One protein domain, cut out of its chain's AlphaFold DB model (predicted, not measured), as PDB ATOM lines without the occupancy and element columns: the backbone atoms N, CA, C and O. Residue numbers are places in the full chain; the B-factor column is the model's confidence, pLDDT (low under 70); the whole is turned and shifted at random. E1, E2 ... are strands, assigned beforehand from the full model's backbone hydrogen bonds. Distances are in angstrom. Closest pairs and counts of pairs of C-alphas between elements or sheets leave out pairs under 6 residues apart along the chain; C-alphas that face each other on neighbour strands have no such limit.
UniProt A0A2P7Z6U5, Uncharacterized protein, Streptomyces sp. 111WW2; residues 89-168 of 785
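This is residues 89 to 168 of the 785 residues of an uncharacterized protein of Streptomyces sp. 111WW2 (UniProt A0A2P7Z6U5). The domain is a small closed barrel of five strands, with E2, E3, E6, E5 and E4 in turn round the ring and E4 paired back to E2. E2 and E4 each bend sharply in the ring, and E7 is paired onto the first part of E2, with the short E1 on its other side. The printed part has 80 residues with seven named strands, E1 to E7 in order along the chain, and no named helix; the class is all strand, and the sheet is mixed. It is compact and rounded, with a radius of gyration of the C-alphas of 11.6 A and spans of 32 by 27 by 26 A.

E2, residues 101 to 110, is 23.4 A long and begins with C-alpha 101 at (227.178, 153.883, 229.467). E3 is residues 113 to 118, 16.4 A. E6 is residues 152 to 155, 10.1 A, and E5 is residues 143 to 147, 13.2 A. E4, residues 128 to 137, is 23.0 A long. E7 is residues 162 to 167, 14.3 A, ending with C-alpha 167 at (224.019, 153.992, 232.985). E1 is residues 89 to 91, 7.4 A, with C-alpha 89 at (230.437, 154.899, 242.567).

E2 bends by 82 degrees at residue 104. E3, beside residues 105 to 110, and E7, beside residues 101 to 104, lie on one side of E2, and E4 lies on the other side. E2 and E3 form an antiparallel hairpin, with N 108 and O 115 2.9 A apart. E3 and E6 are parallel, with N 116 and O 154 at 2.8 A. E6 and E5 form a hairpin, with N 153 and O 145 at 2.8 A. E5 and E4 form another, with N 144 and O 136 at 2.9 A; E4, E5 and E6 are a meander, each strand the antiparallel neighbour of the one before. E4 bends by 82 degrees at residue 133, and its residues 128 to 132 pair antiparallel with E2, with N 130 and O 103 at 2.9 A. E7 is antiparallel to E2, with N 102 and O 166 at 2.9 A, and to E1, with N 163 and O 90 at 2.9 A. E1 is apart from E3, E4, E5 and E6.

The two C-alphas farthest apart are those of Gly 112 and Asp 123, 33.0 A. The printed part has no cut, and it has no long link. In the short link from E3 to E4, residues 120 to 121 pair antiparallel with residues 124 to 125. The mean pLDDT of the printed part is 90.5, and no printed residue is under 70.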
ATOM      1  N   TRP A  89     229.087 155.407 242.288       95.62
ATOM      2  CA  TRP A  89     230.437 154.899 242.567       95.62
ATOM      3  C   TRP A  89     230.453 153.372 242.745       95.62
ATOM      4  O   TRP A  89     230.217 152.841 243.840       95.62
ATOM      5  N   ARG A  90     230.762 152.622 241.684       95.12
ATOM      6  CA  ARG A  90     230.696 151.144 241.680       95.12
ATOM      7  C   ARG A  90     231.678 150.501 240.696       95.12
ATOM      8  O   ARG A  90     232.373 151.183 239.956       95.12
ATOM      9  N   THR A  91     231.797 149.174 240.735       94.00
ATOM     10  CA  THR A  91     232.621 148.429 239.760       94.00
ATOM     11  C   THR A  91     231.890 148.304 238.417       94.00
ATOM     12  O   THR A  91     230.667 148.382 238.382       94.00
ATOM     13  N   MET A  92     232.603 148.034 237.317       90.50
ATOM     14  CA  MET A  92     231.988 147.826 235.987       90.50
ATOM     15  C   MET A  92     231.204 146.502 235.842       90.50
ATOM     16  O   MET A  92     230.828 146.105 234.737       90.50
ATOM     17  N   LYS A  93     230.966 145.764 236.932       89.50
ATOM     18  CA  LYS A  93     230.233 144.495 236.873       89.50
ATOM     19  C   LYS A  93     228.772 144.762 236.494       89.50
ATOM     20  O   LYS A  93     228.072 145.449 237.225       89.50
ATOM     21  N   GLY A  94     228.329 144.197 235.370       86.44
ATOM     22  CA  GLY A  94     226.958 144.362 234.861       86.44
ATOM     23  C   GLY A  94     226.703 145.672 234.109       86.44
ATOM     24  O   GLY A  94     225.599 145.881 233.628       86.44
ATOM     25  N   VAL A  95     227.708 146.539 233.966       88.94
ATOM     26  CA  VAL A  95     227.572 147.808 233.234       88.94
ATOM     27  C   VAL A  95     227.433 147.548 231.728       88.94
ATOM     28  O   VAL A  95     227.978 146.584 231.194       88.94
ATOM     29  N   GLY A  96     226.663 148.364 231.018       83.56
ATOM     30  CA  GLY A  96     226.500 148.232 229.566       83.56
ATOM     31  C   GLY A  96     225.665 147.041 229.081       83.56
ATOM     32  O   GLY A  96     225.510 146.861 227.878       83.56
ATOM     33  N   SER A  97     225.067 146.244 229.978       84.00
ATOM     34  CA  SER A  97     224.077 145.231 229.577       84.00
ATOM     35  C   SER A  97     222.785 145.851 229.032       84.00
ATOM     36  O   SER A  97     222.042 145.176 228.328       84.00
ATOM     37  N   ALA A  98     222.522 147.121 229.355       81.00
ATOM     38  CA  ALA A  98     221.350 147.884 228.923       81.00
ATOM     39  C   ALA A  98     221.637 148.870 227.769       81.00
ATOM     40  O   ALA A  98     220.753 149.639 227.400       81.00
ATOM     41  N   GLY A  99     222.847 148.859 227.194       89.56
ATOM     42  CA  GLY A  99     223.253 149.770 226.119       89.56
ATOM     43  C   GLY A  99     224.487 150.600 226.466       89.56
ATOM     44  O   GLY A  99     225.343 150.164 227.235       89.56
ATOM     45  N   ALA A 100     224.599 151.790 225.871       93.25
ATOM     46  CA  ALA A 100     225.725 152.681 226.125       93.25
ATOM     47  C   ALA A 100     225.767 153.133 227.596       93.25
ATOM     48  O   ALA A 100     224.743 153.258 228.264       93.25
ATOM     49  N   PHE A 101     226.962 153.395 228.106       95.19
ATOM     50  CA  PHE A 101     227.178 153.883 229.467       95.19
ATOM     51  C   PHE A 101     228.292 154.922 229.467       95.19
ATOM     52  O   PHE A 101     229.107 154.974 228.542       95.19
ATOM     53  N   GLN A 102     228.330 155.761 230.497       96.19
ATOM     54  CA  GLN A 102     229.328 156.818 230.619       96.19
ATOM     55  C   GLN A 102     230.150 156.644 231.893       96.19
ATOM     56  O   GLN A 102     229.620 156.245 232.930       96.19
ATOM     57  N   ILE A 103     231.452 156.918 231.813       96.12
ATOM     58  CA  ILE A 103     232.383 156.814 232.941       96.12
ATOM     59  C   ILE A 103     233.236 158.079 233.021       96.12
ATOM     60  O   ILE A 103     233.739 158.549 232.001       96.12
ATOM     61  N   TYR A 104     233.429 158.594 234.237       95.69
ATOM     62  CA  TYR A 104     234.389 159.667 234.509       95.69
ATOM     63  C   TYR A 104     235.819 159.123 234.660       95.69
ATOM     64  O   TYR A 104     236.051 158.154 235.393       95.69
ATOM     65  N   GLY A 105     236.784 159.744 233.984       96.12
ATOM     66  CA  GLY A 105     238.198 159.389 234.097       96.12
ATOM     67  C   GLY A 105     239.101 160.200 233.174       96.12
ATOM     68  O   GLY A 105     238.740 161.284 232.730       96.12
ATOM     69  N   GLU A 106     240.284 159.670 232.893       96.06
ATOM     70  CA  GLU A 106     241.232 160.229 231.925       96.06
ATOM     71  C   GLU A 106     241.560 159.174 230.868       96.06
ATOM     72  O   GLU A 106     241.696 157.986 231.184       96.06
ATOM     73  N   MET A 107     241.693 159.600 229.614       96.44
ATOM     74  CA  MET A 107     242.065 158.725 228.509       96.44
ATOM     75  C   MET A 107     243.441 159.113 227.963       96.44
ATOM     76  O   MET A 107     243.609 160.175 227.373       96.44
ATOM     77  N   ASP A 108     244.410 158.216 228.136       95.25
ATOM     78  CA  ASP A 108     245.784 158.365 227.652       95.25
ATOM     79  C   ASP A 108     246.028 157.436 226.454       95.25
ATOM     80  O   ASP A 108     245.588 156.285 226.451       95.25
ATOM     81  N   GLU A 109     246.825 157.865 225.476       95.44
ATOM     82  CA  GLU A 109     247.341 156.967 224.438       95.44
ATOM     83  C   GLU A 109     248.743 156.461 224.814       95.44
ATOM     84  O   GLU A 109     249.671 157.239 225.040       95.44
ATOM     85  N   ARG A 110     248.915 155.136 224.906       89.25
ATOM     86  CA  ARG A 110     250.191 154.485 225.235       89.25
ATOM     87  C   ARG A 110     250.481 153.376 224.240       89.25
ATOM     88  O   ARG A 110     249.726 152.413 224.145       89.25
ATOM     89  N   ASN A 111     251.600 153.488 223.524       88.00
ATOM     90  CA  ASN A 111     252.027 152.510 222.514       88.00
ATOM     91  C   ASN A 111     250.947 152.242 221.442       88.00
ATOM     92  O   ASN A 111     250.704 151.091 221.082       88.00
ATOM     93  N   GLY A 112     250.259 153.296 220.980       90.19
ATOM     94  CA  GLY A 112     249.177 153.197 219.989       90.19
ATOM     95  C   GLY A 112     247.894 152.532 220.505       90.19
ATOM     96  O   GLY A 112     247.053 152.119 219.710       90.19
ATOM     97  N   LYS A 113     247.746 152.376 221.828       92.00
ATOM     98  CA  LYS A 113     246.541 151.848 222.478       92.00
ATOM     99  C   LYS A 113     245.956 152.894 223.415       92.00
ATOM    100  O   LYS A 113     246.691 153.519 224.177       92.00
ATOM    101  N   LEU A 114     244.633 153.036 223.404       96.25
ATOM    102  CA  LEU A 114     243.933 153.877 224.370       96.25
ATOM    103  C   LEU A 114     243.861 153.163 225.722       96.25
ATOM    104  O   LEU A 114     243.466 151.995 225.819       96.25
ATOM    105  N   VAL A 115     244.258 153.877 226.768       95.75
ATOM    106  CA  VAL A 115     244.248 153.416 228.152       95.75
ATOM    107  C   VAL A 115     243.389 154.367 228.975       95.75
ATOM    108  O   VAL A 115     243.698 155.549 229.097       95.75
ATOM    109  N   PHE A 116     242.325 153.835 229.565       96.50
ATOM    110  CA  PHE A 116     241.441 154.560 230.465       96.50
ATOM    111  C   PHE A 116     241.898 154.424 231.914       96.50
ATOM    112  O   PHE A 116     242.106 153.311 232.412       96.50
ATOM    113  N   ARG A 117     241.990 155.554 232.613       93.00
ATOM    114  CA  ARG A 117     242.351 155.655 234.029       93.00
ATOM    115  C   ARG A 117     241.170 156.174 234.830       93.00
ATOM    116  O   ARG A 117     240.662 157.257 234.561       93.00
ATOM    117  N   SER A 118     240.753 155.414 235.845       89.81
ATOM    118  CA  SER A 118     239.787 155.915 236.824       89.81
ATOM    119  C   SER A 118     240.403 157.065 237.609       89.81
ATOM    120  O   SER A 118     241.483 156.904 238.185       89.81
ATOM    121  N   TRP A 119     239.682 158.175 237.704       75.00
ATOM    122  CA  TRP A 119     240.034 159.277 238.585       75.00
ATOM    123  C   TRP A 119     238.874 159.543 239.544       75.00
ATOM    124  O   TRP A 119     237.710 159.520 239.153       75.00
ATOM    125  N   GLY A 120     239.193 159.732 240.822       72.81
ATOM    126  CA  GLY A 120     238.206 159.983 241.870       72.81
ATOM    127  C   GLY A 120     238.240 158.983 243.022       72.81
ATOM    128  O   GLY A 120     238.821 157.900 242.947       72.81
ATOM    129  N   ILE A 121     237.606 159.397 244.112       84.81
ATOM    130  CA  ILE A 121     237.294 158.587 245.290       84.81
ATOM    131  C   ILE A 121     235.773 158.619 245.482       84.81
ATOM    132  O   ILE A 121     235.080 159.388 244.820       84.81
ATOM    133  N   LYS A 122     235.236 157.803 246.396       90.38
ATOM    134  CA  LYS A 122     233.784 157.684 246.635       90.38
ATOM    135  C   LYS A 122     233.070 159.024 246.877       90.38
ATOM    136  O   LYS A 122     231.877 159.111 246.616       90.38
ATOM    137  N   ASP A 123     233.790 160.037 247.353       91.00
ATOM    138  CA  ASP A 123     233.226 161.327 247.753       91.00
ATOM    139  C   ASP A 123     233.513 162.459 246.743       91.00
ATOM    140  O   ASP A 123     233.102 163.595 246.963       91.00
ATOM    141  N   GLU A 124     234.208 162.176 245.632       90.94
ATOM    142  CA  GLU A 124     234.619 163.199 244.662       90.94
ATOM    143  C   GLU A 124     234.651 162.644 243.224       90.94
ATOM    144  O   GLU A 124     235.382 161.692 242.930       90.94
ATOM    145  N   ILE A 125     233.872 163.250 242.318       92.00
ATOM    146  CA  ILE A 125     233.893 162.954 240.875       92.00
ATOM    147  C   ILE A 125     235.029 163.761 240.235       92.00
ATOM    148  O   ILE A 125     235.039 164.986 240.331       92.00
ATOM    149  N   LYS A 126     235.976 163.089 239.568       89.81
ATOM    150  CA  LYS A 126     237.062 163.728 238.806       89.81
ATOM    151  C   LYS A 126     237.199 163.127 237.414       89.81
ATOM    152  O   LYS A 126     236.862 161.966 237.205       89.81
ATOM    153  N   GLY A 127     237.785 163.904 236.507       92.88
ATOM    154  CA  GLY A 127     238.058 163.497 235.130       92.88
ATOM    155  C   GLY A 127     236.969 163.924 234.147       92.88
ATOM    156  O   GLY A 127     235.949 164.504 234.522       92.88
ATOM    157  N   GLU A 128     237.216 163.642 232.875       94.88
ATOM    158  CA  GLU A 128     236.283 163.879 231.778       94.88
ATOM    159  C   GLU A 128     235.290 162.718 231.654       94.88
ATOM    160  O   GLU A 128     235.582 161.576 232.017       94.88
ATOM    161  N   LEU A 129     234.094 163.017 231.149       95.38
ATOM    162  CA  LEU A 129     233.047 162.024 230.941       95.38
ATOM    163  C   LEU A 129     233.197 161.381 229.558       95.38
ATOM    164  O   LEU A 129     233.052 162.055 228.539       95.38
ATOM    165  N   TYR A 130     233.421 160.069 229.519       96.19
ATOM    166  CA  TYR A 130     233.559 159.306 228.279       96.19
ATOM    167  C   TYR A 130     232.408 158.322 228.104       96.19
ATOM    168  O   TYR A 130     231.974 157.691 229.064       96.19
ATOM    169  N   THR A 131     231.919 158.184 226.868       95.94
ATOM    170  CA  THR A 131     230.811 157.280 226.524       95.94
ATOM    171  C   THR A 131     231.338 156.024 225.840       95.94
ATOM    172  O   THR A 131     232.094 156.105 224.870       95.94
ATOM    173  N   PHE A 132     230.888 154.869 226.321       96.06
ATOM    174  CA  PHE A 132     231.248 153.552 225.815       96.06
ATOM    175  C   PHE A 132     229.997 152.808 225.350       96.06
ATOM    176  O   PHE A 132     228.947 152.873 225.988       96.06
ATOM    177  N   THR A 133     230.102 152.100 224.230       95.25
ATOM    178  CA  THR A 133     228.998 151.359 223.601       95.25
ATOM    179  C   THR A 133     228.978 149.893 224.015       95.25
ATOM    180  O   THR A 133     227.919 149.269 224.042       95.25
ATOM    181  N   ARG A 134     230.145 149.335 224.352       92.56
ATOM    182  CA  ARG A 134     230.315 147.922 224.693       92.56
ATOM    183  C   ARG A 134     231.458 147.739 225.680       92.56
ATOM    184  O   ARG A 134     232.448 148.455 225.604       92.56
ATOM    185  N   GLN A 135     231.355 146.735 226.551       93.00
ATOM    186  CA  GLN A 135     232.481 146.242 227.348       93.00
ATOM    187  C   GLN A 135     232.675 144.728 227.215       93.00
ATOM    188  O   GLN A 135     231.719 143.985 226.984       93.00
ATOM    189  N   TRP A 136     233.914 144.267 227.378       93.19
ATOM    190  CA  TRP A 136     234.267 142.849 227.465       93.19
ATOM    191  C   TRP A 136     235.511 142.636 228.339       93.19
ATOM    192  O   TRP A 136     236.173 143.577 228.779       93.19
ATOM    193  N   THR A 137     235.808 141.378 228.661       89.31
ATOM    194  CA  THR A 137     236.971 140.982 229.468       89.31
ATOM    195  C   THR A 137     237.715 139.866 228.747       89.31
ATOM    196  O   THR A 137     237.091 138.906 228.297       89.31
ATOM    197  N   GLU A 138     239.038 139.979 228.638       85.62
ATOM    198  CA  GLU A 138     239.890 138.920 228.079       85.62
ATOM    199  C   GLU A 138     240.477 138.017 229.181       85.62
ATOM    200  O   GLU A 138     240.419 138.326 230.379       85.62
ATOM    201  N   ARG A 139     241.046 136.867 228.784       71.06
ATOM    202  CA  ARG A 139     241.728 135.941 229.704       71.06
ATOM    203  C   ARG A 139     242.867 136.683 230.415       71.06
ATOM    204  O   ARG A 139     243.821 137.101 229.775       71.06
ATOM    205  N   GLY A 140     242.748 136.843 231.734       71.12
ATOM    206  CA  GLY A 140     243.696 137.608 232.560       71.12
ATOM    207  C   GLY A 140     243.067 138.741 233.379       71.12
ATOM    208  O   GLY A 140     243.771 139.372 234.157       71.12
ATOM    209  N   GLY A 141     241.756 138.991 233.247       77.56
ATOM    210  CA  GLY A 141     241.029 139.948 234.098       77.56
ATOM    211  C   GLY A 141     241.121 141.412 233.653       77.56
ATOM    212  O   GLY A 141     240.602 142.288 234.345       77.56
ATOM    213  N   TRP A 142     241.735 141.675 232.497       78.12
ATOM    214  CA  TRP A 142     241.775 142.996 231.871       78.12
ATOM    215  C   TRP A 142     240.433 143.330 231.222       78.12
ATOM    216  O   TRP A 142     239.848 142.508 230.511       78.12
ATOM    217  N   ARG A 143     239.947 144.548 231.478       87.88
ATOM    218  CA  ARG A 143     238.699 145.063 230.910       87.88
ATOM    219  C   ARG A 143     238.987 145.932 229.699       87.88
ATOM    220  O   ARG A 143     239.894 146.765 229.728       87.88
ATOM    221  N   TYR A 144     238.155 145.755 228.685       93.81
ATOM    222  CA  TYR A 144     238.152 146.550 227.472       93.81
ATOM    223  C   TYR A 144     236.762 147.138 227.261       93.81
ATOM    224  O   TYR A 144     235.757 146.513 227.615       93.81
ATOM    225  N   ALA A 145     236.708 148.328 226.680       95.31
ATOM    226  CA  ALA A 145     235.476 148.904 226.174       95.31
ATOM    227  C   ALA A 145     235.685 149.514 224.793       95.31
ATOM    228  O   ALA A 145     236.806 149.819 224.394       95.31
ATOM    229  N   GLU A 146     234.586 149.680 224.076       96.44
ATOM    230  CA  GLU A 146     234.541 150.348 222.784       96.44
ATOM    231  C   GLU A 146     233.901 151.723 222.966       96.44
ATOM    232  O   GLU A 146     232.841 151.845 223.587       96.44
ATOM    233  N   THR A 147     234.567 152.769 222.488       96.19
ATOM    234  CA  THR A 147     234.037 154.139 222.468       96.19
ATOM    235  C   THR A 147     233.023 154.316 221.336       96.19
ATOM    236  O   THR A 147     232.902 153.476 220.446       96.19
ATOM    237  N   THR A 148     232.273 155.420 221.336       93.88
ATOM    238  CA  THR A 148     231.270 155.704 220.286       93.88
ATOM    239  C   THR A 148     231.847 155.846 218.874       93.88
ATOM    240  O   THR A 148     231.112 155.709 217.902       93.88
ATOM    241  N   ASP A 149     233.152 156.088 218.750       94.00
ATOM    242  CA  ASP A 149     233.898 156.142 217.489       94.00
ATOM    243  C   ASP A 149     234.521 154.786 217.083       94.00
ATOM    244  O   ASP A 149     235.295 154.726 216.128       94.00
ATOM    245  N   GLY A 150     234.196 153.697 217.790       95.00
ATOM    246  CA  GLY A 150     234.641 152.335 217.471       95.00
ATOM    247  C   GLY A 150     236.067 151.998 217.917       95.00
ATOM    248  O   GLY A 150     236.608 150.957 217.538       95.00
ATOM    249  N   ARG A 151     236.724 152.858 218.708       96.69
ATOM    250  CA  ARG A 151     238.074 152.577 219.221       96.69
ATOM    251  C   ARG A 151     238.020 151.689 220.461       96.69
ATOM    252  O   ARG A 151     237.190 151.858 221.349       96.69
ATOM    253  N   THR A 152     238.951 150.740 220.536       96.81
ATOM    254  CA  THR A 152     239.113 149.878 221.714       96.81
ATOM    255  C   THR A 152     239.961 150.573 222.773       96.81
ATOM    256  O   THR A 152     241.075 151.023 222.499       96.81
ATOM    257  N   VAL A 153     239.452 150.597 223.999       96.75
ATOM    258  CA  VAL A 153     240.075 151.209 225.170       96.75
ATOM    259  C   VAL A 153     240.315 150.145 226.231       96.75
ATOM    260  O   VAL A 153     239.419 149.373 226.565       96.75
ATOM    261  N   SER A 154     241.530 150.103 226.771       95.62
ATOM    262  CA  SER A 154     241.916 149.210 227.871       95.62
ATOM    263  C   SER A 154     241.859 149.942 229.210       95.62
ATOM    264  O   SER A 154     242.320 151.072 229.311       95.62
ATOM    265  N   PHE A 155     241.314 149.329 230.257       94.38
ATOM    266  CA  PHE A 155     241.240 149.966 231.578       94.38
ATOM    267  C   PHE A 155     242.496 149.661 232.397       94.38
ATOM    268  O   PHE A 155     242.858 148.498 232.586       94.38
ATOM    269  N   SER A 156     243.149 150.691 232.939       84.44
ATOM    270  CA  SER A 156     244.254 150.512 233.881       84.44
ATOM    271  C   SER A 156     243.701 150.279 235.291       84.44
ATOM    272  O   SER A 156     243.446 151.219 236.044       84.44
ATOM    273  N   GLY A 157     243.468 149.017 235.633       79.44
ATOM    274  CA  GLY A 157     242.940 148.613 236.932       79.44
ATOM    275  C   GLY A 157     242.436 147.173 236.906       79.44
ATOM    276  O   GLY A 157     242.027 146.673 235.860       79.44
ATOM    277  N   GLY A 158     242.486 146.488 238.047       79.69
ATOM    278  CA  GLY A 158     241.948 145.133 238.163       79.69
ATOM    279  C   GLY A 158     240.414 145.103 238.124       79.69
ATOM    280  O   GLY A 158     239.734 146.127 238.172       79.69
ATOM    281  N   VAL A 159     239.835 143.901 238.127       80.25
ATOM    282  CA  VAL A 159     238.372 143.689 238.170       80.25
ATOM    283  C   VAL A 159     237.664 144.371 239.357       80.25
ATOM    284  O   VAL A 159     236.462 144.640 239.277       80.25
ATOM    285  N   ALA A 160     238.388 144.691 240.431       84.94
ATOM    286  CA  ALA A 160     237.862 145.378 241.611       84.94
ATOM    287  C   ALA A 160     237.900 146.919 241.527       84.94
ATOM    288  O   ALA A 160     237.387 147.581 242.429       84.94
ATOM    289  N   THR A 161     238.465 147.511 240.467       91.75
ATOM    290  CA  THR A 161     238.500 148.973 240.316       91.75
ATOM    291  C   THR A 161     237.077 149.537 240.209       91.75
ATOM    292  O   THR A 161     236.227 148.995 239.490       91.75
ATOM    293  N   ARG A 162     236.813 150.606 240.971       93.75
ATOM    294  CA  ARG A 162     235.534 151.329 241.021       93.75
ATOM    295  C   ARG A 162     235.640 152.634 240.241       93.75
ATOM    296  O   ARG A 162     236.712 153.226 240.167       93.75
ATOM    297  N   PHE A 163     234.516 153.050 239.679       94.81
ATOM    298  CA  PHE A 163     234.393 154.227 238.836       94.81
ATOM    299  C   PHE A 163     233.095 154.959 239.174       94.81
ATOM    300  O   PHE A 163     232.158 154.349 239.696       94.81
ATOM    301  N   TRP A 164     233.031 156.242 238.831       96.69
ATOM    302  CA  TRP A 164     231.770 156.966 238.732       96.69
ATOM    303  C   TRP A 164     231.139 156.658 237.377       96.69
ATOM    304  O   TRP A 164     231.710 157.002 236.341       96.69
ATOM    305  N   ILE A 165     229.999 155.966 237.396       95.50
ATOM    306  CA  ILE A 165     229.333 155.431 236.205       95.50
ATOM    307  C   ILE A 165     227.930 156.020 236.098       95.50
ATOM    308  O   ILE A 165     227.215 156.099 237.095       95.50
ATOM    309  N   ILE A 166     227.539 156.394 234.883       95.06
ATOM    310  CA  ILE A 166     226.170 156.748 234.515       95.06
ATOM    311  C   ILE A 166     225.688 155.679 233.532       95.06
ATOM    312  O   ILE A 166     226.213 155.570 232.421       95.06
ATOM    313  N   ASP A 167     224.703 154.876 233.930       89.06
ATOM    314  CA  ASP A 167     224.019 153.992 232.985       89.06
ATOM    315  C   ASP A 167     223.106 154.868 232.119       89.06
ATOM    316  O   ASP A 167     222.239 155.569 232.648       89.06
ATOM    317  N   ALA A 168     223.308 154.889 230.798       75.06
ATOM    318  CA  ALA A 168     222.406 155.653 229.948       75.06
ATOM    319  C   ALA A 168     221.025 154.982 229.965       75.06
ATOM    320  O   ALA A 168     220.913 153.759 229.868       75.06
TER     321      ALA A 168